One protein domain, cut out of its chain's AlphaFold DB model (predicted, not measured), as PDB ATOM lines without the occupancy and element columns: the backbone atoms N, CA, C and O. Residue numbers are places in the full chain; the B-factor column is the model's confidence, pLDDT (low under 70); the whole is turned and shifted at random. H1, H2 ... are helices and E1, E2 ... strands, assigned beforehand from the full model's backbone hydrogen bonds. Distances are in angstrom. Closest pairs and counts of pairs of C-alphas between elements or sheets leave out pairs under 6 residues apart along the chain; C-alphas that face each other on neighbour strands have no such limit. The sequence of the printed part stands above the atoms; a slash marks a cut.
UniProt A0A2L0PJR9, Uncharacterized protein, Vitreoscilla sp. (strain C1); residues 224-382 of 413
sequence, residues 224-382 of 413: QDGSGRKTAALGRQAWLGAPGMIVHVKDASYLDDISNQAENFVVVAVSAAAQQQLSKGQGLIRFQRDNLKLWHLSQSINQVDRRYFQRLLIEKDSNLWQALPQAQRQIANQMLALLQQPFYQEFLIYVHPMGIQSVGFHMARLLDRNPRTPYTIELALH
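This is residues 224 to 382 of the 413 residues of an uncharacterized protein of Vitreoscilla sp. (strain C1) (UniProt A0A2L0PJR9). A strongly twisted sheet of five strands has helix H9 packed on one face, with H5 side by side with H9 and away from the sheet, while the long helix H4 packs on the edge strand E5 and the equally long H7, itself not on the sheet, runs side by side with H4. H6 lies at the far end of this helical part, while the short helices H1, H2, H3 and H8 gather towards the other end of the whole. The printed part has 159 residues with nine named helices and five named strands, in the order H1 H2 E1 E2 H3 H4 H5 H6 H7 H8 E3 E4 H9 E5. The sheet runs E4 E3 E2 E1 E5, all antiparallel, and the class is mixed, helices and strands. The whole is compact, with a radius of gyration of the C-alphas of 15.3 A and spans of 45 by 33 by 25 A.

The strands are E1, residues 243 to 248, 17.0 A long; E2, 262 to 270, 21.3 A, which bends by 60 degrees at residue 266; E3, 347 to 351; E4, 355 to 358; and E5, 375 to 379, 13.6 A, ending at C-alpha 379 (38.194, -12.758, -46.869). The longest helices are H4, residues 285 to 298, 20.3 A, and H7, 326 to 339, 20.0 A; H9, 359 to 369, spans 15.3 A and H3, 272 to 280, 12.2 A. The shorter ones are H1, 229 to 234, beginning at C-alpha 229 (40.150, -8.278, -38.193); H2, 236 to 239; H5, 308 to 314; H6, 318 to 323; and H8, 342 to 346.

Across the sheet, N 357 and O 349 of E4 and E3 are 3.0 A apart, N 348 and O 269 of E3 and E2 2.8 A, N 263 and O 246 of E2 and E1 2.8 A, and N 245 and O 378 of E1 and E5 2.8 A, within hydrogen-bond range. E1 and E2 form a hairpin, as do E3 and E4. H9 is on the sheet at a height of 9.2 A, over E1 and slantwise to the strands at 36 degrees on the local plane. H2 is on the opposite face, at a height of 7.8 A. H3, H4 and H8 only graze the sheet. H5 touches H9, closest at the C-alphas of Gln 310 and Ala 364, 5.3 A, at a shallow tilt of 8 degrees, opposite ways. H4 touches H7, closest at the C-alphas of Leu 294 and Met 335, 5.8 A, at a shallow tilt of 20 degrees, opposite ways. H5 and H6 touch only at the corner, and only just, with 3 pairs of C-alphas within 8 A. H1 touches H3, closest at the C-alphas of Ala 232 and Ser 279, 4.9 A. H6 and H9 are apart. Every O i to N i+4 pair is within hydrogen-bond range in H1, H3, H5, H6, H7, H8 and H9, and 9 of 10 in H4; H2 is too short for such a pair.

The two C-alphas farthest apart, those of Gln 326 and His 382, are 47.0 A apart. The printed part has no cut. The link from E1 to E2, residues 249 to 261, is long. The mean pLDDT of the printed part is 94.6, and residue 382 is under 70.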
ATOM      1  N   GLN A 224      44.858  -7.084 -47.239       80.12
ATOM      2  CA  GLN A 224      45.478  -8.197 -46.509       80.12
ATOM      3  C   GLN A 224      44.766  -8.494 -45.184       80.12
ATOM      4  O   GLN A 224      45.378  -8.549 -44.119       80.12
ATOM      5  N   ASP A 225      43.446  -8.643 -45.252       87.38
ATOM      6  CA  ASP A 225      42.604  -8.864 -44.080       87.38
ATOM      7  C   ASP A 225      41.854 -10.190 -44.171       87.38
ATOM      8  O   ASP A 225      40.651 -10.252 -43.951       87.38
ATOM      9  N   GLY A 226      42.562 -11.278 -44.494       89.94
ATOM     10  CA  GLY A 226      41.936 -12.596 -44.665       89.94
ATOM     11  C   GLY A 226      41.156 -13.069 -43.433       89.94
ATOM     12  O   GLY A 226      40.115 -13.705 -43.559       89.94
ATOM     13  N   SER A 227      41.597 -12.672 -42.233       92.38
ATOM     14  CA  SER A 227      40.882 -12.946 -40.978       92.38
ATOM     15  C   SER A 227      39.715 -11.993 -40.697       92.38
ATOM     16  O   SER A 227      38.977 -12.213 -39.739       92.38
ATOM     17  N   GLY A 228      39.538 -10.931 -41.482       93.56
ATOM     18  CA  GLY A 228      38.499  -9.925 -41.281       93.56
ATOM     19  C   GLY A 228      38.687  -9.068 -40.026       93.56
ATOM     20  O   GLY A 228      37.724  -8.470 -39.550       93.56
ATOM     21  N   ARG A 229      39.886  -9.029 -39.430       93.88
ATOM     22  CA  ARG A 229      40.150  -8.278 -38.193       93.88
ATOM     23  C   ARG A 229      40.071  -6.774 -38.433       93.88
ATOM     24  O   ARG A 229      39.450  -6.068 -37.638       93.88
ATOM     25  N   LYS A 230      40.698  -6.281 -39.505       90.81
ATOM     26  CA  LYS A 230      40.660  -4.852 -39.855       90.81
ATOM     27  C   LYS A 230      39.232  -4.449 -40.225       90.81
ATOM     28  O   LYS A 230      38.735  -3.442 -39.731       90.81
ATOM     29  N   THR A 231      38.540  -5.281 -40.999       91.56
ATOM     30  CA  THR A 231      37.137  -5.103 -41.397       91.56
ATOM     31  C   THR A 231      36.221  -5.042 -40.171       91.56
ATOM     32  O   THR A 231      35.437  -4.105 -40.027       91.56
ATOM     33  N   ALA A 232      36.386  -5.968 -39.219       93.44
ATOM     34  CA  ALA A 232      35.634  -5.983 -37.965       93.44
ATOM     35  C   ALA A 232      35.832  -4.712 -37.123       93.44
ATOM     36  O   ALA A 232      34.910  -4.313 -36.408       93.44
ATOM     37  N   ALA A 233      37.019  -4.103 -37.180       91.25
ATOM     38  CA  ALA A 233      37.341  -2.873 -36.460       91.25
ATOM     39  C   ALA A 233      36.794  -1.615 -37.157       91.25
ATOM     40  O   ALA A 233      36.374  -0.682 -36.476       91.25
ATOM     41  N   LEU A 234      36.765  -1.597 -38.495       88.88
ATOM     42  CA  LEU A 234      36.215  -0.483 -39.279       88.88
ATOM     43  C   LEU A 234      34.701  -0.338 -39.111       88.88
ATOM     44  O   LEU A 234      34.173   0.770 -39.167       88.88
ATOM     45  N   GLY A 235      34.011  -1.449 -38.873       90.19
ATOM     46  CA  GLY A 235      32.599  -1.452 -38.535       90.19
ATOM     47  C   GLY A 235      31.734  -2.178 -39.551       90.19
ATOM     48  O   GLY A 235      32.197  -2.698 -40.563       90.19
ATOM     49  N   ARG A 236      30.439  -2.212 -39.254       91.88
ATOM     50  CA  ARG A 236      29.458  -3.045 -39.960       91.88
ATOM     51  C   ARG A 236      29.449  -2.858 -41.476       91.88
ATOM     52  O   ARG A 236      29.364  -3.841 -42.203       91.88
ATOM     53  N   GLN A 237      29.538  -1.615 -41.948       89.38
ATOM     54  CA  GLN A 237      29.463  -1.322 -43.380       89.38
ATOM     55  C   GLN A 237      30.726  -1.744 -44.143       89.38
ATOM     56  O   GLN A 237      30.648  -1.992 -45.339       89.38
ATOM     57  N   ALA A 238      31.873  -1.892 -43.468       89.12
ATOM     58  CA  ALA A 238      33.135  -2.267 -44.111       89.12
ATOM     59  C   ALA A 238      33.135  -3.702 -44.658       89.12
ATOM     60  O   ALA A 238      33.944  -4.030 -45.523       89.12
ATOM     61  N   TRP A 239      32.234  -4.557 -44.171       92.12
ATOM     62  CA  TRP A 239      32.084  -5.910 -44.689       92.12
ATOM     63  C   TRP A 239      31.422  -5.953 -46.059       92.12
ATOM     64  O   TRP A 239      31.642  -6.905 -46.795       92.12
ATOM     65  N   LEU A 240      30.576  -4.983 -46.403       92.12
ATOM     66  CA  LEU A 240      29.655  -5.143 -47.524       92.12
ATOM     67  C   LEU A 240      30.382  -5.024 -48.861       92.12
ATOM     68  O   LEU A 240      31.151  -4.097 -49.098       92.12
ATOM     69  N   GLY A 241      30.154  -6.006 -49.730       91.50
ATOM     70  CA  GLY A 241      30.895  -6.155 -50.978       91.50
ATOM     71  C   GLY A 241      32.264  -6.816 -50.811       91.50
ATOM     72  O   GLY A 241      32.919  -7.079 -51.821       91.50
ATOM     73  N   ALA A 242      32.697  -7.127 -49.581       92.25
ATOM     74  CA  ALA A 242      33.954  -7.827 -49.364       92.25
ATOM     75  C   ALA A 242      33.884  -9.232 -49.991       92.25
ATOM     76  O   ALA A 242      32.959 -10.001 -49.696       92.25
ATOM     77  N   PRO A 243      34.835  -9.591 -50.867       93.38
ATOM     78  CA  PRO A 243      34.936 -10.939 -51.392       93.38
ATOM     79  C   PRO A 243      35.531 -11.883 -50.349       93.38
ATOM     80  O   PRO A 243      36.413 -11.509 -49.579       93.38
ATOM     81  N   GLY A 244      35.123 -13.144 -50.385       94.38
ATOM     82  CA  GLY A 244      35.714 -14.182 -49.553       94.38
ATOM     83  C   GLY A 244      35.525 -15.582 -50.109       94.38
ATOM     84  O   GLY A 244      35.107 -15.772 -51.261       94.38
ATOM     85  N   MET A 245      35.901 -16.554 -49.289       95.12
ATOM     86  CA  MET A 245      35.719 -17.972 -49.552       95.12
ATOM     87  C   MET A 245      35.469 -18.753 -48.264       95.12
ATOM     88  O   MET A 245      36.016 -18.442 -47.205       95.12
ATOM     89  N   ILE A 246      34.641 -19.783 -48.382       97.38
ATOM     90  CA  ILE A 246      34.527 -20.859 -47.405       97.38
ATOM     91  C   ILE A 246      35.298 -22.038 -47.986       97.38
ATOM     92  O   ILE A 246      34.939 -22.505 -49.064       97.38
ATOM     93  N   VAL A 247      36.358 -22.499 -47.328       95.62
ATOM     94  CA  VAL A 247      37.286 -23.490 -47.898       95.62
ATOM     95  C   VAL A 247      37.569 -24.623 -46.922       95.62
ATOM     96  O   VAL A 247      37.545 -24.435 -45.704       95.62
ATOM     97  N   HIS A 248      37.786 -25.817 -47.465       96.25
ATOM     98  CA  HIS A 248      38.151 -26.994 -46.688       96.25
ATOM     99  C   HIS A 248      39.480 -26.783 -45.939       96.25
ATOM    100  O   HIS A 248      40.387 -26.115 -46.432       96.25
ATOM    101  N   VAL A 249      39.610 -27.378 -44.752       95.94
ATOM    102  CA  VAL A 249      40.830 -27.264 -43.929       95.94
ATOM    103  C   VAL A 249      41.815 -28.402 -44.197       95.94
ATOM    104  O   VAL A 249      43.015 -28.164 -44.296       95.94
ATOM    105  N   LYS A 250      41.333 -29.648 -44.295       95.31
ATOM    106  CA  LYS A 250      42.183 -30.806 -44.638       95.31
ATOM    107  C   LYS A 250      42.504 -30.823 -46.126       95.31
ATOM    108  O   LYS A 250      41.836 -30.139 -46.885       95.31
ATOM    109  N   ASP A 251      43.484 -31.606 -46.555       93.50
ATOM    110  CA  ASP A 251      43.830 -31.706 -47.973       93.50
ATOM    111  C   ASP A 251      42.700 -32.316 -48.829       93.50
ATOM    112  O   ASP A 251      41.727 -32.890 -48.329       93.50
ATOM    113  N   ALA A 252      42.846 -32.193 -50.150       91.38
ATOM    114  CA  ALA A 252      41.825 -32.587 -51.112       91.38
ATOM    115  C   ALA A 252      41.450 -34.084 -51.071       91.38
ATOM    116  O   ALA A 252      40.373 -34.437 -51.550       91.38
ATOM    117  N   SER A 253      42.267 -34.969 -50.481       94.62
ATOM    118  CA  SER A 253      41.919 -36.395 -50.330       94.62
ATOM    119  C   SER A 253      40.753 -36.635 -49.355       94.62
ATOM    120  O   SER A 253      40.092 -37.682 -49.396       94.62
ATOM    121  N   TYR A 254      40.447 -35.639 -48.516       94.56
ATOM    122  CA  TYR A 254      39.305 -35.627 -47.601       94.56
ATOM    123  C   TYR A 254      38.040 -35.003 -48.213       94.56
ATOM    124  O   TYR A 254      37.056 -34.825 -47.499       94.56
ATOM    125  N   LEU A 255      38.044 -34.661 -49.505       93.62
ATOM    126  CA  LEU A 255      36.852 -34.186 -50.205       93.62
ATOM    127  C   LEU A 255      36.063 -35.361 -50.794       93.62
ATOM    128  O   LEU A 255      36.617 -36.238 -51.453       93.62
ATOM    129  N   ASP A 256      34.755 -35.345 -50.570       92.38
ATOM    130  CA  ASP A 256      33.769 -36.269 -51.137       92.38
ATOM    131  C   ASP A 256      33.077 -35.663 -52.373       92.38
ATOM    132  O   ASP A 256      32.675 -36.371 -53.297       92.38
ATOM    133  N   ASP A 257      32.989 -34.334 -52.422       90.50
ATOM    134  CA  ASP A 257      32.443 -33.535 -53.510       90.50
ATOM    135  C   ASP A 257      33.397 -32.371 -53.834       90.50
ATOM    136  O   ASP A 257      33.374 -31.298 -53.217       90.50
ATOM    137  N   ILE A 258      34.232 -32.583 -54.856       87.25
ATOM    138  CA  ILE A 258      35.253 -31.624 -55.306       87.25
ATOM    139  C   ILE A 258      34.662 -30.320 -55.856       87.25
ATOM    140  O   ILE A 258      35.315 -29.275 -55.810       87.25
ATOM    141  N   SER A 259      33.412 -30.342 -56.334       85.94
ATOM    142  CA  SER A 259      32.735 -29.119 -56.793       85.94
ATOM    143  C   SER A 259      32.418 -28.179 -55.626       85.94
ATOM    144  O   SER A 259      32.096 -27.016 -55.849       85.94
ATOM    145  N   ASN A 260      32.537 -28.675 -54.391       87.50
ATOM    146  CA  ASN A 260      32.297 -27.964 -53.141       87.50
ATOM    147  C   ASN A 260      33.566 -27.866 -52.278       87.50
ATOM    148  O   ASN A 260      33.489 -27.714 -51.059       87.50
ATOM    149  N   GLN A 261      34.747 -27.943 -52.901       89.19
ATOM    150  CA  GLN A 261      36.020 -27.702 -52.215       89.19
ATOM    151  C   GLN A 261      36.093 -26.274 -51.638       89.19
ATOM    152  O   GLN A 261      36.627 -26.053 -50.554       89.19
ATOM    153  N   ALA A 262      35.495 -25.308 -52.339       91.44
ATOM    154  CA  ALA A 262      35.378 -23.939 -51.875       91.44
ATOM    155  C   ALA A 262      34.068 -23.303 -52.349       91.44
ATOM    156  O   ALA A 262      33.634 -23.518 -53.484       91.44
ATOM    157  N   GLU A 263      33.478 -22.463 -51.506       94.94
ATOM    158  CA  GLU A 263      32.354 -21.599 -51.857       94.94
ATOM    159  C   GLU A 263      32.838 -20.145 -51.871       94.94
ATOM    160  O   GLU A 263      33.107 -19.548 -50.828       94.94
ATOM    161  N   ASN A 264      33.007 -19.587 -53.072       94.94
ATOM    162  CA  ASN A 264      33.395 -18.190 -53.266       94.94
ATOM    163  C   ASN A 264      32.188 -17.281 -53.028       94.94
ATOM    164  O   ASN A 264      31.122 -17.535 -53.591       94.94
ATOM    165  N   PHE A 265      32.370 -16.209 -52.256       96.81
ATOM    166  CA  PHE A 265      31.262 -15.344 -51.870       96.81
ATOM    167  C   PHE A 265      31.552 -13.847 -51.943       96.81
ATOM    168  O   PHE A 265      32.708 -13.424 -51.954       96.81
ATOM    169  N   VAL A 266      30.475 -13.059 -51.939       96.56
ATOM    170  CA  VAL A 266      30.466 -11.616 -51.641       96.56
ATOM    171  C   VAL A 266      29.582 -11.386 -50.417       96.56
ATOM    172  O   VAL A 266      28.486 -11.940 -50.349       96.56
ATOM    173  N   VAL A 267      30.032 -10.596 -49.441       97.25
ATOM    174  CA  VAL A 267      29.202 -10.263 -48.271       97.25
ATOM    175  C   VAL A 267      28.110  -9.269 -48.658       97.25
ATOM    176  O   VAL A 267      28.405  -8.209 -49.204       97.25
ATOM    177  N   VAL A 268      26.859  -9.593 -48.339       97.25
ATOM    178  CA  VAL A 268      25.668  -8.830 -48.753       97.25
ATOM    179  C   VAL A 268      25.082  -8.015 -47.609       97.25
ATOM    180  O   VAL A 268      24.695  -6.862 -47.796       97.25
ATOM    181  N   ALA A 269      25.020  -8.602 -46.414       95.75
ATOM    182  CA  ALA A 269      24.491  -7.932 -45.236       95.75
ATOM    183  C   ALA A 269      25.131  -8.472 -43.958       95.75
ATOM    184  O   ALA A 269      25.435  -9.658 -43.846       95.75
ATOM    185  N   VAL A 270      25.288  -7.587 -42.977       96.50
ATOM    186  CA  VAL A 270      25.748  -7.920 -41.627       96.50
ATOM    187  C   VAL A 270      24.863  -7.169 -40.647       96.50
ATOM    188  O   VAL A 270      24.738  -5.944 -40.732       96.50
ATOM    189  N   SER A 271      24.223  -7.873 -39.718       95.62
ATOM    190  CA  SER A 271      23.433  -7.219 -38.673       95.62
ATOM    191  C   SER A 271      24.304  -6.552 -37.607       95.62
ATOM    192  O   SER A 271      25.515  -6.760 -37.523       95.62
ATOM    193  N   ALA A 272      23.681  -5.743 -36.747       94.69
ATOM    194  CA  ALA A 272      24.375  -5.163 -35.597       94.69
ATOM    195  C   ALA A 272      24.864  -6.244 -34.614       94.69
ATOM    196  O   ALA A 272      25.977  -6.148 -34.097       94.69
ATOM    197  N   ALA A 273      24.068  -7.296 -34.395       96.75
ATOM    198  CA  ALA A 273      24.427  -8.393 -33.503       96.75
ATOM    199  C   ALA A 273      25.586  -9.230 -34.072       96.75
ATOM    200  O   ALA A 273      26.546  -9.516 -33.353       96.75
ATOM    201  N   ALA A 274      25.555  -9.554 -35.370       97.50
ATOM    202  CA  ALA A 274      26.658 -10.230 -36.052       97.50
ATOM    203  C   ALA A 274      27.940  -9.382 -36.015       97.50
ATOM    204  O   ALA A 274      28.999  -9.887 -35.635       97.50
ATOM    205  N   GLN A 275      27.842  -8.077 -36.306       96.25
ATOM    206  CA  GLN A 275      28.972  -7.151 -36.202       96.25
ATOM    207  C   GLN A 275      29.562  -7.130 -34.791       96.25
ATOM    208  O   GLN A 275      30.778  -7.197 -34.634       96.25
ATOM    209  N   GLN A 276      28.728  -7.081 -33.751       96.12
ATOM    210  CA  GLN A 276      29.211  -7.092 -32.373       96.12
ATOM    211  C   GLN A 276      30.007  -8.370 -32.063       96.12
ATOM    212  O   GLN A 276      31.037  -8.305 -31.386       96.12
ATOM    213  N   GLN A 277      29.558  -9.530 -32.554       97.06
ATOM    214  CA  GLN A 277      30.302 -10.778 -32.386       97.06
ATOM    215  C   GLN A 277      31.624 -10.775 -33.162       97.06
ATOM    216  O   GLN A 277      32.623 -11.254 -32.628       97.06
ATOM    217  N   LEU A 278      31.645 -10.220 -34.377       96.81
ATOM    218  CA  LEU A 278      32.853 -10.083 -35.196       96.81
ATOM    219  C   LEU A 278      33.877  -9.152 -34.545       96.81
ATOM    220  O   LEU A 278      35.043  -9.522 -34.424       96.81
ATOM    221  N   SER A 279      33.458  -7.982 -34.053       94.12
ATOM    222  CA  SER A 279      34.351  -7.053 -33.351       94.12
ATOM    223  C   SER A 279      34.918  -7.679 -32.072       94.12
ATOM    224  O   SER A 279      36.129  -7.651 -31.867       94.12
ATOM    225  N   LYS A 280      34.080  -8.329 -31.245       94.12
ATOM    226  CA  LYS A 280      34.541  -9.045 -30.036       94.12
ATOM    227  C   LYS A 280      35.460 -10.227 -30.367       94.12
ATOM    228  O   LYS A 280      36.404 -10.497 -29.633       94.12
ATOM    229  N   GLY A 281      35.180 -10.933 -31.461       88.50
ATOM    230  CA  GLY A 281      35.950 -12.079 -31.944       88.50
ATOM    231  C   GLY A 281      37.229 -11.718 -32.702       88.50
ATOM    232  O   GLY A 281      37.949 -12.631 -33.104       88.50
ATOM    233  N   GLN A 282      37.511 -10.420 -32.884       91.38
ATOM    234  CA  GLN A 282      38.606  -9.897 -33.708       91.38
ATOM    235  C   GLN A 282      38.586 -10.444 -35.148       91.38
ATOM    236  O   GLN A 282      39.625 -10.829 -35.691       91.38
ATOM    237  N   GLY A 283      37.395 -10.490 -35.750       95.12
ATOM    238  CA  GLY A 283      37.149 -11.041 -37.081       95.12
ATOM    239  C   GLY A 283      36.644 -12.486 -37.045       95.12
ATOM    240  O   GLY A 283      35.864 -12.877 -36.175       95.12
ATOM    241  N   LEU A 284      37.082 -13.282 -38.020       96.25
ATOM    242  CA  LEU A 284      36.580 -14.626 -38.317       96.25
ATOM    243  C   LEU A 284      37.226 -15.736 -37.470       96.25
ATOM    244  O   LEU A 284      36.683 -16.834 -37.382       96.25
ATOM    245  N   ILE A 285      38.343 -15.460 -36.788       92.94
ATOM    246  CA  ILE A 285      39.163 -16.461 -36.069       92.94
ATOM    247  C   ILE A 285      38.353 -17.247 -35.029       92.94
ATOM    248  O   ILE A 285      38.556 -18.446 -34.831       92.94
ATOM    249  N   ARG A 286      37.436 -16.579 -34.318       94.56
ATOM    250  CA  ARG A 286      36.539 -17.257 -33.371       94.56
ATOM    251  C   ARG A 286      35.637 -18.265 -34.087       94.56
ATOM    252  O   ARG A 286      35.478 -19.380 -33.604       94.56
ATOM    253  N   PHE A 287      35.088 -17.892 -35.235       96.31
ATOM    254  CA  PHE A 287      34.146 -18.724 -35.978       96.31
ATOM    255  C   PHE A 287      34.821 -19.906 -36.673       96.31
ATOM    256  O   PHE A 287      34.210 -20.954 -36.801       96.31
ATOM    257  N   GLN A 288      36.109 -19.808 -37.003       94.81
ATOM    258  CA  GLN A 288      36.887 -20.964 -37.469       94.81
ATOM    259  C   GLN A 288      36.943 -22.078 -36.406       94.81
ATOM    260  O   GLN A 288      36.783 -23.257 -36.722       94.81
ATOM    261  N   ARG A 289      37.091 -21.712 -35.124       95.62
ATOM    262  CA  ARG A 289      37.028 -22.664 -33.999       95.62
ATOM    263  C   ARG A 289      35.624 -23.240 -33.820       95.62
ATOM    264  O   ARG A 289      35.483 -24.442 -33.599       95.62
ATOM    265  N   ASP A 290      34.597 -22.405 -33.951       97.31
ATOM    266  CA  ASP A 290      33.204 -22.853 -33.883       97.31
ATOM    267  C   ASP A 290      32.858 -23.807 -35.044       97.31
ATOM    268  O   ASP A 290      32.198 -24.817 -34.811       97.31
ATOM    269  N   ASN A 291      33.359 -23.561 -36.259       98.06
ATOM    270  CA  ASN A 291      33.194 -24.449 -37.415       98.06
ATOM    271  C   ASN A 291      33.864 -25.807 -37.194       98.06
ATOM    272  O   ASN A 291      33.278 -26.844 -37.505       98.06
ATOM    273  N   LEU A 292      35.073 -25.823 -36.621       98.06
ATOM    274  CA  LEU A 292      35.749 -27.068 -36.256       98.06
ATOM    275  C   LEU A 292      34.931 -27.855 -35.221       98.06
ATOM    276  O   LEU A 292      34.756 -29.065 -35.360       98.06
ATOM    277  N   LYS A 293      34.378 -27.171 -34.210       98.19
ATOM    278  CA  LYS A 293      33.484 -27.787 -33.220       98.19
ATOM    279  C   LYS A 293      32.211 -28.334 -33.868       98.19
ATOM    280  O   LYS A 293      31.810 -29.453 -33.563       98.19
ATOM    281  N   LEU A 294      31.587 -27.565 -34.759       98.31
ATOM    282  CA  LEU A 294      30.398 -27.975 -35.500       98.31
ATOM    283  C   LEU A 294      30.673 -29.240 -36.325       98.31
ATOM    284  O   LEU A 294      29.898 -30.193 -36.263       98.31
ATOM    285  N   TRP A 295      31.807 -29.280 -37.029       98.25
ATOM    286  CA  TRP A 295      32.255 -30.465 -37.752       98.25
ATOM    287  C   TRP A 295      32.467 -31.658 -36.814       98.25
ATOM    288  O   TRP A 295      31.907 -32.717 -37.070       98.25
ATOM    289  N   HIS A 296      33.172 -31.504 -35.689       98.25
ATOM    290  CA  HIS A 296      33.348 -32.599 -34.725       98.25
ATOM    291  C   HIS A 296      32.021 -33.161 -34.201       98.25
ATOM    292  O   HIS A 296      31.868 -34.375 -34.120       98.25
ATOM    293  N   LEU A 297      31.050 -32.298 -33.886       98.31
ATOM    294  CA  LEU A 297      29.716 -32.731 -33.459       98.31
ATOM    295  C   LEU A 297      28.992 -33.512 -34.565       98.31
ATOM    296  O   LEU A 297      28.347 -34.517 -34.274       98.31
ATOM    297  N   SER A 298      29.141 -33.091 -35.825       97.25
ATOM    298  CA  SER A 298      28.520 -33.770 -36.970       97.25
ATOM    299  C   SER A 298      28.974 -35.226 -37.120       97.25
ATOM    300  O   SER A 298      28.174 -36.063 -37.519       97.25
ATOM    301  N   GLN A 299      30.216 -35.549 -36.733       96.62
ATOM    302  CA  GLN A 299      30.766 -36.908 -36.847       96.62
ATOM    303  C   GLN A 299      30.083 -37.912 -35.907       96.62
ATOM    304  O   GLN A 299      30.174 -39.117 -36.117       96.62
ATOM    305  N   SER A 300      29.396 -37.420 -34.876       95.25
ATOM    306  CA  SER A 300      28.668 -38.241 -33.905       95.25
ATOM    307  C   SER A 300      27.193 -38.436 -34.272       95.25
ATOM    308  O   SER A 300      26.427 -38.997 -33.484       95.25
ATOM    309  N   ILE A 301      26.772 -37.944 -35.439       94.50
ATOM    310  CA  ILE A 301      25.421 -38.107 -35.969       94.50
ATOM    311  C   ILE A 301      25.503 -38.954 -37.235       94.50
ATOM    312  O   ILE A 301      26.282 -38.675 -38.143       94.50
ATOM    313  N   ASN A 302      24.663 -39.983 -37.308       88.12
ATOM    314  CA  ASN A 302      24.627 -40.861 -38.470       88.12
ATOM    315  C   ASN A 302      23.888 -40.156 -39.611       88.12
ATOM    316  O   ASN A 302      22.658 -40.115 -39.636       88.12
ATOM    317  N   GLN A 303      24.645 -39.592 -40.549       83.56
ATOM    318  CA  GLN A 303      24.099 -38.974 -41.750       83.56
ATOM    319  C   GLN A 303      23.469 -40.040 -42.662       83.56
ATOM    320  O   GLN A 303      24.118 -41.025 -43.008       83.56
ATOM    321  N   VAL A 304      22.217 -39.827 -43.082       79.88
ATOM    322  CA  VAL A 304      21.484 -40.775 -43.949       79.88
ATOM    323  C   VAL A 304      21.284 -40.287 -45.388       79.88
ATOM    324  O   VAL A 304      20.953 -41.092 -46.254       79.88
ATOM    325  N   ASP A 305      21.492 -38.994 -45.678       85.44
ATOM    326  CA  ASP A 305      21.341 -38.431 -47.028       85.44
ATOM    327  C   ASP A 305      22.232 -37.189 -47.287       85.44
ATOM    328  O   ASP A 305      22.879 -36.660 -46.385       85.44
ATOM    329  N   ARG A 306      22.269 -36.708 -48.543       86.56
ATOM    330  CA  ARG A 306      23.108 -35.574 -49.010       86.56
ATOM    331  C   ARG A 306      22.572 -34.167 -48.665       86.56
ATOM    332  O   ARG A 306      23.092 -33.173 -49.181       86.56
ATOM    333  N   ARG A 307      21.494 -34.061 -47.888       93.94
ATOM    334  CA  ARG A 307      20.891 -32.808 -47.386       93.94
ATOM    335  C   ARG A 307      20.466 -32.938 -45.918       93.94
ATOM    336  O   ARG A 307      19.560 -32.233 -45.471       93.94
ATOM    337  N   TYR A 308      21.083 -33.849 -45.179       96.25
ATOM    338  CA  TYR A 308      20.615 -34.257 -43.868       96.25
ATOM    339  C   TYR A 308      20.724 -33.122 -42.847       96.25
ATOM    340  O   TYR A 308      19.729 -32.751 -42.229       96.25
ATOM    341  N   PHE A 309      21.900 -32.509 -42.708       97.75
ATOM    342  CA  PHE A 309      22.135 -31.393 -41.799       97.75
ATOM    343  C   PHE A 309      21.422 -30.121 -42.244       97.75
ATOM    344  O   PHE A 309      20.956 -29.375 -41.386       97.75
ATOM    345  N   GLN A 310      21.261 -29.877 -43.548       97.00
ATOM    346  CA  GLN A 310      20.386 -28.795 -44.016       97.00
ATOM    347  C   GLN A 310      18.950 -28.982 -43.518       97.00
ATOM    348  O   GLN A 310      18.389 -28.080 -42.896       97.00
ATOM    349  N   ARG A 311      18.362 -30.162 -43.740       97.44
ATOM    350  CA  ARG A 311      16.991 -30.456 -43.307       97.44
ATOM    351  C   ARG A 311      16.860 -30.423 -41.786       97.44
ATOM    352  O   ARG A 311      15.922 -29.838 -41.255       97.44
ATOM    353  N   LEU A 312      17.823 -31.003 -41.076       97.25
ATOM    354  CA  LEU A 312      17.815 -31.088 -39.620       97.25
ATOM    355  C   LEU A 312      18.041 -29.721 -38.953       97.25
ATOM    356  O   LEU A 312      17.283 -29.335 -38.069       97.25
ATOM    357  N   LEU A 313      19.075 -28.977 -39.347       97.62
ATOM    358  CA  LEU A 313      19.532 -27.787 -38.617       97.62
ATOM    359  C   LEU A 313      18.964 -26.476 -39.173       97.62
ATOM    360  O   LEU A 313      18.782 -25.533 -38.403       97.62
ATOM    361  N   ILE A 314      18.687 -26.408 -40.480       96.69
ATOM    362  CA  ILE A 314      18.198 -25.190 -41.143       96.69
ATOM    363  C   ILE A 314      16.684 -25.242 -41.323       96.69
ATOM    364  O   ILE A 314      15.978 -24.386 -40.796       96.69
ATOM    365  N   GLU A 315      16.178 -26.263 -42.019       96.56
ATOM    366  CA  GLU A 315      14.735 -26.424 -42.270       96.56
ATOM    367  C   GLU A 315      13.985 -26.902 -41.017       96.56
ATOM    368  O   GLU A 315      12.773 -26.728 -40.917       96.56
ATOM    369  N   LYS A 316      14.716 -27.463 -40.042       96.25
ATOM    370  CA  LYS A 316      14.190 -28.019 -38.787       96.25
ATOM    371  C   LYS A 316      13.095 -29.063 -39.027       96.25
ATOM    372  O   LYS A 316      12.083 -29.077 -38.331       96.25
ATOM    373  N   ASP A 317      13.324 -29.950 -39.995       96.88
ATOM    374  CA  ASP A 317      12.408 -31.027 -40.379       96.88
ATOM    375  C   ASP A 317      11.999 -31.866 -39.155       96.88
ATOM    376  O   ASP A 317      12.816 -32.571 -38.550       96.88
ATOM    377  N   SER A 318      10.716 -31.785 -38.786       96.62
ATOM    378  CA  SER A 318      10.177 -32.414 -37.579       96.62
ATOM    379  C   SER A 318      10.330 -33.932 -37.587       96.62
ATOM    380  O   SER A 318      10.554 -34.520 -36.529       96.62
ATOM    381  N   ASN A 319      10.256 -34.567 -38.759       95.00
ATOM    382  CA  ASN A 319      10.361 -36.018 -38.877       95.00
ATOM    383  C   ASN A 319      11.792 -36.479 -38.591       95.00
ATOM    384  O   ASN A 319      11.991 -37.457 -37.871       95.00
ATOM    385  N   LEU A 320      12.796 -35.741 -39.083       94.94
ATOM    386  CA  LEU A 320      14.199 -36.028 -38.770       94.94
ATOM    387  C   LEU A 320      14.483 -35.842 -37.277       94.94
ATOM    388  O   LEU A 320      15.091 -36.709 -36.654       94.94
ATOM    389  N   TRP A 321      13.989 -34.755 -36.678       96.00
ATOM    390  CA  TRP A 321      14.158 -34.509 -35.243       96.00
ATOM    391  C   TRP A 321      13.511 -35.585 -34.368       96.00
ATOM    392  O   TRP A 321      14.098 -35.997 -33.361       96.00
ATOM    393  N   GLN A 322      12.322 -36.060 -34.743       95.25
ATOM    394  CA  GLN A 322      11.624 -37.132 -34.036       95.25
ATOM    395  C   GLN A 322      12.348 -38.476 -34.167       95.25
ATOM    396  O   GLN A 322      12.454 -39.187 -33.170       95.25
ATOM    397  N   ALA A 323      12.898 -38.778 -35.345       93.88
ATOM    398  CA  ALA A 323      13.620 -40.020 -35.615       93.88
ATOM    399  C   ALA A 323      15.011 -40.099 -34.955       93.88
ATOM    400  O   ALA A 323      15.562 -41.192 -34.827       93.88
ATOM    401  N   LEU A 324      15.593 -38.971 -34.529       94.94
ATOM    402  CA  LEU A 324      16.904 -38.964 -33.878       94.94
ATOM    403  C   LEU A 324      16.891 -39.719 -32.537       94.94
ATOM    404  O   LEU A 324      16.100 -39.367 -31.650       94.94
ATOM    405  N   PRO A 325      17.837 -40.658 -32.316       95.38
ATOM    406  CA  PRO A 325      18.090 -41.222 -30.995       95.38
ATOM    407  C   PRO A 325      18.364 -40.122 -29.964       95.38
ATOM    408  O   PRO A 325      18.980 -39.105 -30.285       95.38
ATOM    409  N   GLN A 326      17.973 -40.338 -28.704       94.38
ATOM    410  CA  GLN A 326      18.080 -39.320 -27.647       94.38
ATOM    411  C   GLN A 326      19.496 -38.725 -27.523       94.38
ATOM    412  O   GLN A 326      19.639 -37.506 -27.421       94.38
ATOM    413  N   ALA A 327      20.535 -39.564 -27.591       94.38
ATOM    414  CA  ALA A 327      21.927 -39.115 -27.547       94.38
ATOM    415  C   ALA A 327      22.285 -38.204 -28.739       94.38
ATOM    416  O   ALA A 327      22.850 -37.129 -28.550       94.38
ATOM    417  N   GLN A 328      21.890 -38.566 -29.964       96.62
ATOM    418  CA  GLN A 328      22.137 -37.734 -31.149       96.62
ATOM    419  C   GLN A 328      21.292 -36.456 -31.144       96.62
ATOM    420  O   GLN A 328      21.754 -35.421 -31.614       96.62
ATOM    421  N   ARG A 329      20.093 -36.474 -30.545       96.19
ATOM    422  CA  ARG A 329      19.270 -35.269 -30.364       96.19
ATOM    423  C   ARG A 329      19.970 -34.226 -29.489       96.19
ATOM    424  O   ARG A 329      19.898 -33.037 -29.788       96.19
ATOM    425  N   GLN A 330      20.677 -34.646 -28.438       96.75
ATOM    426  CA  GLN A 330      21.485 -33.731 -27.620       96.75
ATOM    427  C   GLN A 330      22.613 -33.088 -28.439       96.75
ATOM    428  O   GLN A 330      22.836 -31.884 -28.332       96.75
ATOM    429  N   ILE A 331      23.280 -33.864 -29.294       97.88
ATOM    430  CA  ILE A 331      24.347 -33.380 -30.182       97.88
ATOM    431  C   ILE A 331      23.783 -32.412 -31.228       97.88
ATOM    432  O   ILE A 331      24.303 -31.309 -31.389       97.88
ATOM    433  N   ALA A 332      22.669 -32.768 -31.871       97.62
ATOM    434  CA  ALA A 332      21.984 -31.917 -32.838       97.62
ATOM    435  C   ALA A 332      21.550 -30.581 -32.214       97.62
ATOM    436  O   ALA A 332      21.712 -29.533 -32.835       97.62
ATOM    437  N   ASN A 333      21.080 -30.582 -30.960       97.94
ATOM    438  CA  ASN A 333      20.770 -29.351 -30.228       97.94
ATOM    439  C   ASN A 333      22.011 -28.475 -29.987       97.94
ATOM    440  O   ASN A 333      21.919 -27.254 -30.090       97.94
ATOM    441  N   GLN A 334      23.179 -29.064 -29.711       98.25
ATOM    442  CA  GLN A 334      24.427 -28.298 -29.590       98.25
ATOM    443  C   GLN A 334      24.851 -27.681 -30.928       98.25
ATOM    444  O   GLN A 334      25.266 -26.523 -30.965       98.25
ATOM    445  N   MET A 335      24.724 -28.430 -32.027       98.56
ATOM    446  CA  MET A 335      24.983 -27.914 -33.375       98.56
ATOM    447  C   MET A 335      24.028 -26.769 -33.720       98.56
ATOM    448  O   MET A 335      24.461 -25.719 -34.193       98.56
ATOM    449  N   LEU A 336      22.738 -26.942 -33.423       97.94
ATOM    450  CA  LEU A 336      21.720 -25.920 -33.626       97.94
ATOM    451  C   LEU A 336      22.030 -24.657 -32.813       97.94
ATOM    452  O   LEU A 336      21.979 -23.563 -33.362       97.94
ATOM    453  N   ALA A 337      22.416 -24.795 -31.542       97.94
ATOM    454  CA  ALA A 337      22.789 -23.663 -30.697       97.94
ATOM    455  C   ALA A 337      24.004 -22.891 -31.247       97.94
ATOM    456  O   ALA A 337      24.033 -21.662 -31.180       97.94
ATOM    457  N   LEU A 338      24.990 -23.582 -31.837       97.75
ATOM    458  CA  LEU A 338      26.100 -22.919 -32.530       97.75
ATOM    459  C   LEU A 338      25.602 -22.124 -33.738       97.75
ATOM    460  O   LEU A 338      25.946 -20.951 -33.866       97.75
ATOM    461  N   LEU A 339      24.776 -22.740 -34.586       98.19
ATOM    462  CA  LEU A 339      24.246 -22.117 -35.800       98.19
ATOM    463  C   LEU A 339      23.198 -21.030 -35.525       98.19
ATOM    464  O   LEU A 339      22.924 -20.231 -36.411       98.19
ATOM    465  N   GLN A 340      22.627 -20.963 -34.321       97.25
ATOM    466  CA  GLN A 340      21.710 -19.902 -33.890       97.25
ATOM    467  C   GLN A 340      22.420 -18.609 -33.472       97.25
ATOM    468  O   GLN A 340      21.757 -17.600 -33.243       97.25
ATOM    469  N   GLN A 341      23.753 -18.601 -33.365       98.06
ATOM    470  CA  GLN A 341      24.471 -17.364 -33.065       98.06
ATOM    471  C   GLN A 341      24.275 -16.326 -34.189       98.06
ATOM    472  O   GLN A 341      24.289 -16.707 -35.364       98.06
ATOM    473  N   PRO A 342      24.188 -15.019 -33.861       98.19
ATOM    474  CA  PRO A 342      23.985 -13.946 -34.834       98.19
ATOM    475  C   PRO A 342      24.884 -13.999 -36.071       98.19
ATOM    476  O   PRO A 342      24.398 -13.782 -37.170       98.19
ATOM    477  N   PHE A 343      26.169 -14.339 -35.940       98.25
ATOM    478  CA  PHE A 343      27.043 -14.502 -37.104       98.25
ATOM    479  C   PHE A 343      26.519 -15.540 -38.111       98.25
ATOM    480  O   PHE A 343      26.462 -15.261 -39.301       98.25
ATOM    481  N   TYR A 344      26.084 -16.716 -37.660       98.62
ATOM    482  CA  TYR A 344      25.616 -17.769 -38.565       98.62
ATOM    483  C   TYR A 344      24.227 -17.489 -39.150       98.62
ATOM    484  O   TYR A 344      23.914 -18.022 -40.210       98.62
ATOM    485  N   GLN A 345      23.401 -16.671 -38.492       98.25
ATOM    486  CA  GLN A 345      22.044 -16.345 -38.950       98.25
ATOM    487  C   GLN A 345      21.982 -15.057 -39.781       98.25
ATOM    488  O   GLN A 345      21.236 -14.979 -40.750       98.25
ATOM    489  N   GLU A 346      22.773 -14.054 -39.409       97.94
ATOM    490  CA  GLU A 346      22.587 -12.661 -39.828       97.94
ATOM    491  C   GLU A 346      23.823 -12.066 -40.528       97.94
ATOM    492  O   GLU A 346      23.858 -10.869 -40.832       97.94
ATOM    493  N   PHE A 347      24.842 -12.889 -40.794       98.12
ATOM    494  CA  PHE A 347      25.885 -12.601 -41.775       98.12
ATOM    495  C   PHE A 347      25.493 -13.267 -43.098       98.12
ATOM    496  O   PHE A 347      25.583 -14.490 -43.247       98.12
ATOM    497  N   LEU A 348      24.999 -12.461 -44.036       98.56
ATOM    498  CA  LEU A 348      24.477 -12.926 -45.317       98.56
ATOM    499  C   LEU A 348      25.521 -12.760 -46.411       98.56
ATOM    500  O   LEU A 348      26.125 -11.693 -46.565       98.56
ATOM    501  N   ILE A 349      25.688 -13.812 -47.200       98.62
ATOM    502  CA  ILE A 349      26.627 -13.864 -48.310       98.62
ATOM    503  C   ILE A 349      25.915 -14.309 -49.584       98.62
ATOM    504  O   ILE A 349      24.985 -15.110 -49.545       98.62
ATOM    505  N   TYR A 350      26.361 -13.783 -50.718       98.50
ATOM    506  CA  TYR A 350      25.991 -14.280 -52.035       98.50
ATOM    507  C   TYR A 350      27.011 -15.326 -52.473       98.50
ATOM    508  O   TYR A 350      28.200 -15.017 -52.559       98.50
ATOM    509  N   VAL A 351      26.543 -16.532 -52.791       97.50
ATOM    510  CA  VAL A 351      27.341 -17.614 -53.383       97.50
ATOM    511  C   VAL A 351      26.646 -18.077 -54.654       97.50
ATOM    512  O   VAL A 351      25.473 -18.437 -54.628       97.50
ATOM    513  N   HIS A 352      27.359 -18.127 -55.776       94.62
ATOM    514  CA  HIS A 352      26.805 -18.680 -57.015       94.62
ATOM    515  C   HIS A 352      26.852 -20.219 -56.999       94.62
ATOM    516  O   HIS A 352      27.944 -20.763 -56.801       94.62
ATOM    517  N   PRO A 353      25.743 -20.952 -57.250       92.44
ATOM    518  CA  PRO A 353      24.394 -20.495 -57.636       92.44
ATOM    519  C   PRO A 353      23.366 -20.436 -56.487       92.44
ATOM    520  O   PRO A 353      22.172 -20.336 -56.743       92.44
ATOM    521  N   MET A 354      23.786 -20.568 -55.230       94.69
ATOM    522  CA  MET A 354      22.905 -20.626 -54.052       94.69
ATOM    523  C   MET A 354      22.166 -19.306 -53.775       94.69
ATOM    524  O   MET A 354      21.208 -19.296 -53.004       94.69
ATOM    525  N   GLY A 355      22.602 -18.210 -54.396       96.75
ATOM    526  CA  GLY A 355      22.059 -16.880 -54.166       96.75
ATOM    527  C   GLY A 355      22.492 -16.333 -52.810       96.75
ATOM    528  O   GLY A 355      23.579 -16.644 -52.322       96.75
ATOM    529  N   ILE A 356      21.644 -15.493 -52.217       98.31
ATOM    530  CA  ILE A 356      21.883 -14.878 -50.907       98.31
ATOM    531  C   ILE A 356      21.412 -15.832 -49.807       98.31
ATOM    532  O   ILE A 356      20.222 -16.128 -49.713       98.31
ATOM    533  N   GLN A 357      22.334 -16.288 -48.963       98.38
ATOM    534  CA  GLN A 357      22.057 -17.174 -47.830       98.38
ATOM    535  C   GLN A 357      22.904 -16.783 -46.614       98.38
ATOM    536  O   GLN A 357      23.870 -16.023 -46.716       98.38
ATOM    537  N   SER A 358      22.538 -17.291 -45.438       98.44
ATOM    538  CA  SER A 358      23.329 -17.091 -44.224       98.44
ATOM    539  C   SER A 358      24.566 -17.990 -44.203       98.44
ATOM    540  O   SER A 358      24.574 -19.084 -44.771       98.44
ATOM    541  N   VAL A 359      25.619 -17.581 -43.490       98.44
ATOM    542  CA  VAL A 359      26.803 -18.438 -43.291       98.44
ATOM    543  C   VAL A 359      26.423 -19.792 -42.675       98.44
ATOM    544  O   VAL A 359      26.993 -20.819 -43.042       98.44
ATOM    545  N   GLY A 360      25.433 -19.829 -41.779       98.38
ATOM    546  CA  GLY A 360      24.952 -21.064 -41.162       98.38
ATOM    547  C   GLY A 360      24.344 -22.050 -42.160       98.38
ATOM    548  O   GLY A 360      24.601 -23.250 -42.048       98.38
ATOM    549  N   PHE A 361      23.610 -21.558 -43.166       98.38
ATOM    550  CA  PHE A 361      23.121 -22.386 -44.274       98.38
ATOM    551  C   PHE A 361      24.282 -23.074 -45.002       98.38
ATOM    552  O   PHE A 361      24.257 -24.291 -45.204       98.38
ATOM    553  N   HIS A 362      25.324 -22.311 -45.335       98.31
ATOM    554  CA  HIS A 362      26.506 -22.820 -46.028       98.31
ATOM    555  C   HIS A 362      27.278 -23.841 -45.190       98.31
ATOM    556  O   HIS A 362      27.625 -24.907 -45.696       98.31
ATOM    557  N   MET A 363      27.473 -23.582 -43.892       98.12
ATOM    558  CA  MET A 363      28.114 -24.551 -42.995       98.12
ATOM    559  C   MET A 363      27.346 -25.872 -42.948       98.12
ATOM    560  O   MET A 363      27.937 -26.922 -43.184       98.12
ATOM    561  N   ALA A 364      26.031 -25.839 -42.696       97.75
ATOM    562  CA  ALA A 364      25.215 -27.053 -42.637       97.75
ATOM    563  C   ALA A 364      25.247 -27.827 -43.963       97.75
ATOM    564  O   ALA A 364      25.392 -29.047 -43.974       97.75
ATOM    565  N   ARG A 365      25.182 -27.108 -45.089       96.88
ATOM    566  CA  ARG A 365      25.295 -27.699 -46.421       96.88
ATOM    567  C   ARG A 365      26.644 -28.380 -46.645       96.88
ATOM    568  O   ARG A 365      26.679 -29.459 -47.225       96.88
ATOM    569  N   LEU A 366      27.745 -27.774 -46.218       96.94
ATOM    570  CA  LEU A 366      29.081 -28.328 -46.440       96.94
ATOM    571  C   LEU A 366      29.365 -29.561 -45.576       96.94
ATOM    572  O   LEU A 366      30.051 -30.464 -46.054       96.94
ATOM    573  N   LEU A 367      28.756 -29.667 -44.389       96.81
ATOM    574  CA  LEU A 367      28.755 -30.916 -43.615       96.81
ATOM    575  C   LEU A 367      28.118 -32.067 -44.401       96.81
ATOM    576  O   LEU A 367      28.626 -33.180 -44.362       96.81
ATOM    577  N   ASP A 368      27.046 -31.794 -45.154       96.12
ATOM    578  CA  ASP A 368      26.398 -32.818 -45.977       96.12
ATOM    579  C   ASP A 368      27.245 -33.245 -47.185       96.12
ATOM    580  O   ASP A 368      27.129 -34.380 -47.654       96.12
ATOM    581  N   ARG A 369      28.032 -32.314 -47.743       94.75
ATOM    582  CA  ARG A 369      28.753 -32.496 -49.014       94.75
ATOM    583  C   ARG A 369      30.147 -33.066 -48.849       94.75
ATOM    584  O   ARG A 369      30.568 -33.833 -49.702       94.75
ATOM    585  N   ASN A 370      30.842 -32.668 -47.794       94.94
ATOM    586  CA  ASN A 370      32.224 -33.038 -47.527       94.94
ATOM    587  C   ASN A 370      32.400 -33.352 -46.030       94.94
ATOM    588  O   ASN A 370      33.145 -32.658 -45.335       94.94
ATOM    589  N   PRO A 371      31.719 -34.389 -45.502       95.50
ATOM    590  CA  PRO A 371      31.706 -34.700 -44.070       95.50
ATOM    591  C   PRO A 371      33.090 -35.028 -43.494       95.50
ATOM    592  O   PRO A 371      33.272 -34.962 -42.280       95.50
ATOM    593  N   ARG A 372      34.088 -35.368 -44.321       95.81
ATOM    594  CA  ARG A 372      35.430 -35.764 -43.858       95.81
ATOM    595  C   ARG A 372      36.372 -34.594 -43.539       95.81
ATOM    596  O   ARG A 372      37.455 -34.827 -42.979       95.81
ATOM    597  N   THR A 373      35.977 -33.349 -43.819       96.38
ATOM    598  CA  THR A 373      36.803 -32.152 -43.598       96.38
ATOM    599  C   THR A 373      36.005 -30.994 -42.978       96.38
ATOM    600  O   THR A 373      34.864 -30.755 -43.375       96.38
ATOM    601  N   PRO A 374      36.568 -30.253 -42.002       96.94
ATOM    602  CA  PRO A 374      35.979 -29.001 -41.548       96.94
ATOM    603  C   PRO A 374      36.236 -27.873 -42.559       96.94
ATOM    604  O   PRO A 374      37.102 -27.981 -43.429       96.94
ATOM    605  N   TYR A 375      35.513 -26.763 -42.394       97.44
ATOM    606  CA  TYR A 375      35.617 -25.584 -43.254       97.44
ATOM    607  C   TYR A 375      35.995 -24.323 -42.478       97.44
ATOM    608  O   TYR A 375      35.497 -24.063 -41.379       97.44
ATOM    609  N   THR A 376      36.851 -23.506 -43.083       96.75
ATOM    610  CA  THR A 376      37.214 -22.167 -42.613       96.75
ATOM    611  C   THR A 376      36.591 -21.100 -43.510       96.75
ATOM    612  O   THR A 376      36.196 -21.377 -44.640       96.75
ATOM    613  N   ILE A 377      36.483 -19.882 -42.987       96.94
ATOM    614  CA  ILE A 377      35.966 -18.709 -43.693       96.94
ATOM    615  C   ILE A 377      37.076 -17.670 -43.713       96.94
ATOM    616  O   ILE A 377      37.658 -17.367 -42.664       96.94
ATOM    617  N   GLU A 378      37.340 -17.122 -44.893       94.50
ATOM    618  CA  GLU A 378      38.389 -16.130 -45.115       94.50
ATOM    619  C   GLU A 378      37.916 -15.057 -46.096       94.50
ATOM    620  O   GLU A 378      37.210 -15.346 -47.066       94.50
ATOM    621  N   LEU A 379      38.320 -13.807 -45.862       93.25
ATOM    622  CA  LEU A 379      38.194 -12.758 -46.869       93.25
ATOM    623  C   LEU A 379      39.301 -12.905 -47.915       93.25
ATOM    624  O   LEU A 379      40.434 -13.280 -47.610       93.25
ATOM    625  N   ALA A 380      38.990 -12.579 -49.165       87.25
ATOM    626  CA  ALA A 380      40.014 -12.480 -50.187       87.25
ATOM    627  C   ALA A 380      40.876 -11.235 -49.929       87.25
ATOM    628  O   ALA A 380      40.428 -10.231 -49.385       87.25
ATOM    629  N   LEU A 381      42.145 -11.310 -50.318       75.44
ATOM    630  CA  LEU A 381      43.134 -10.305 -49.925       75.44
ATOM    631  C   LEU A 381      43.149  -9.048 -50.823       75.44
ATOM    632  O   LEU A 381      43.834  -8.081 -50.484       75.44
ATOM    633  N   HIS A 382      42.424  -9.061 -51.949       67.94
ATOM    634  CA  HIS A 382      42.294  -7.916 -52.859       67.94
ATOM    635  C   HIS A 382      41.171  -6.986 -52.391       67.94
ATOM    636  O   HIS A 382      40.141  -7.457 -51.906       67.94
TER     637      HIS A 382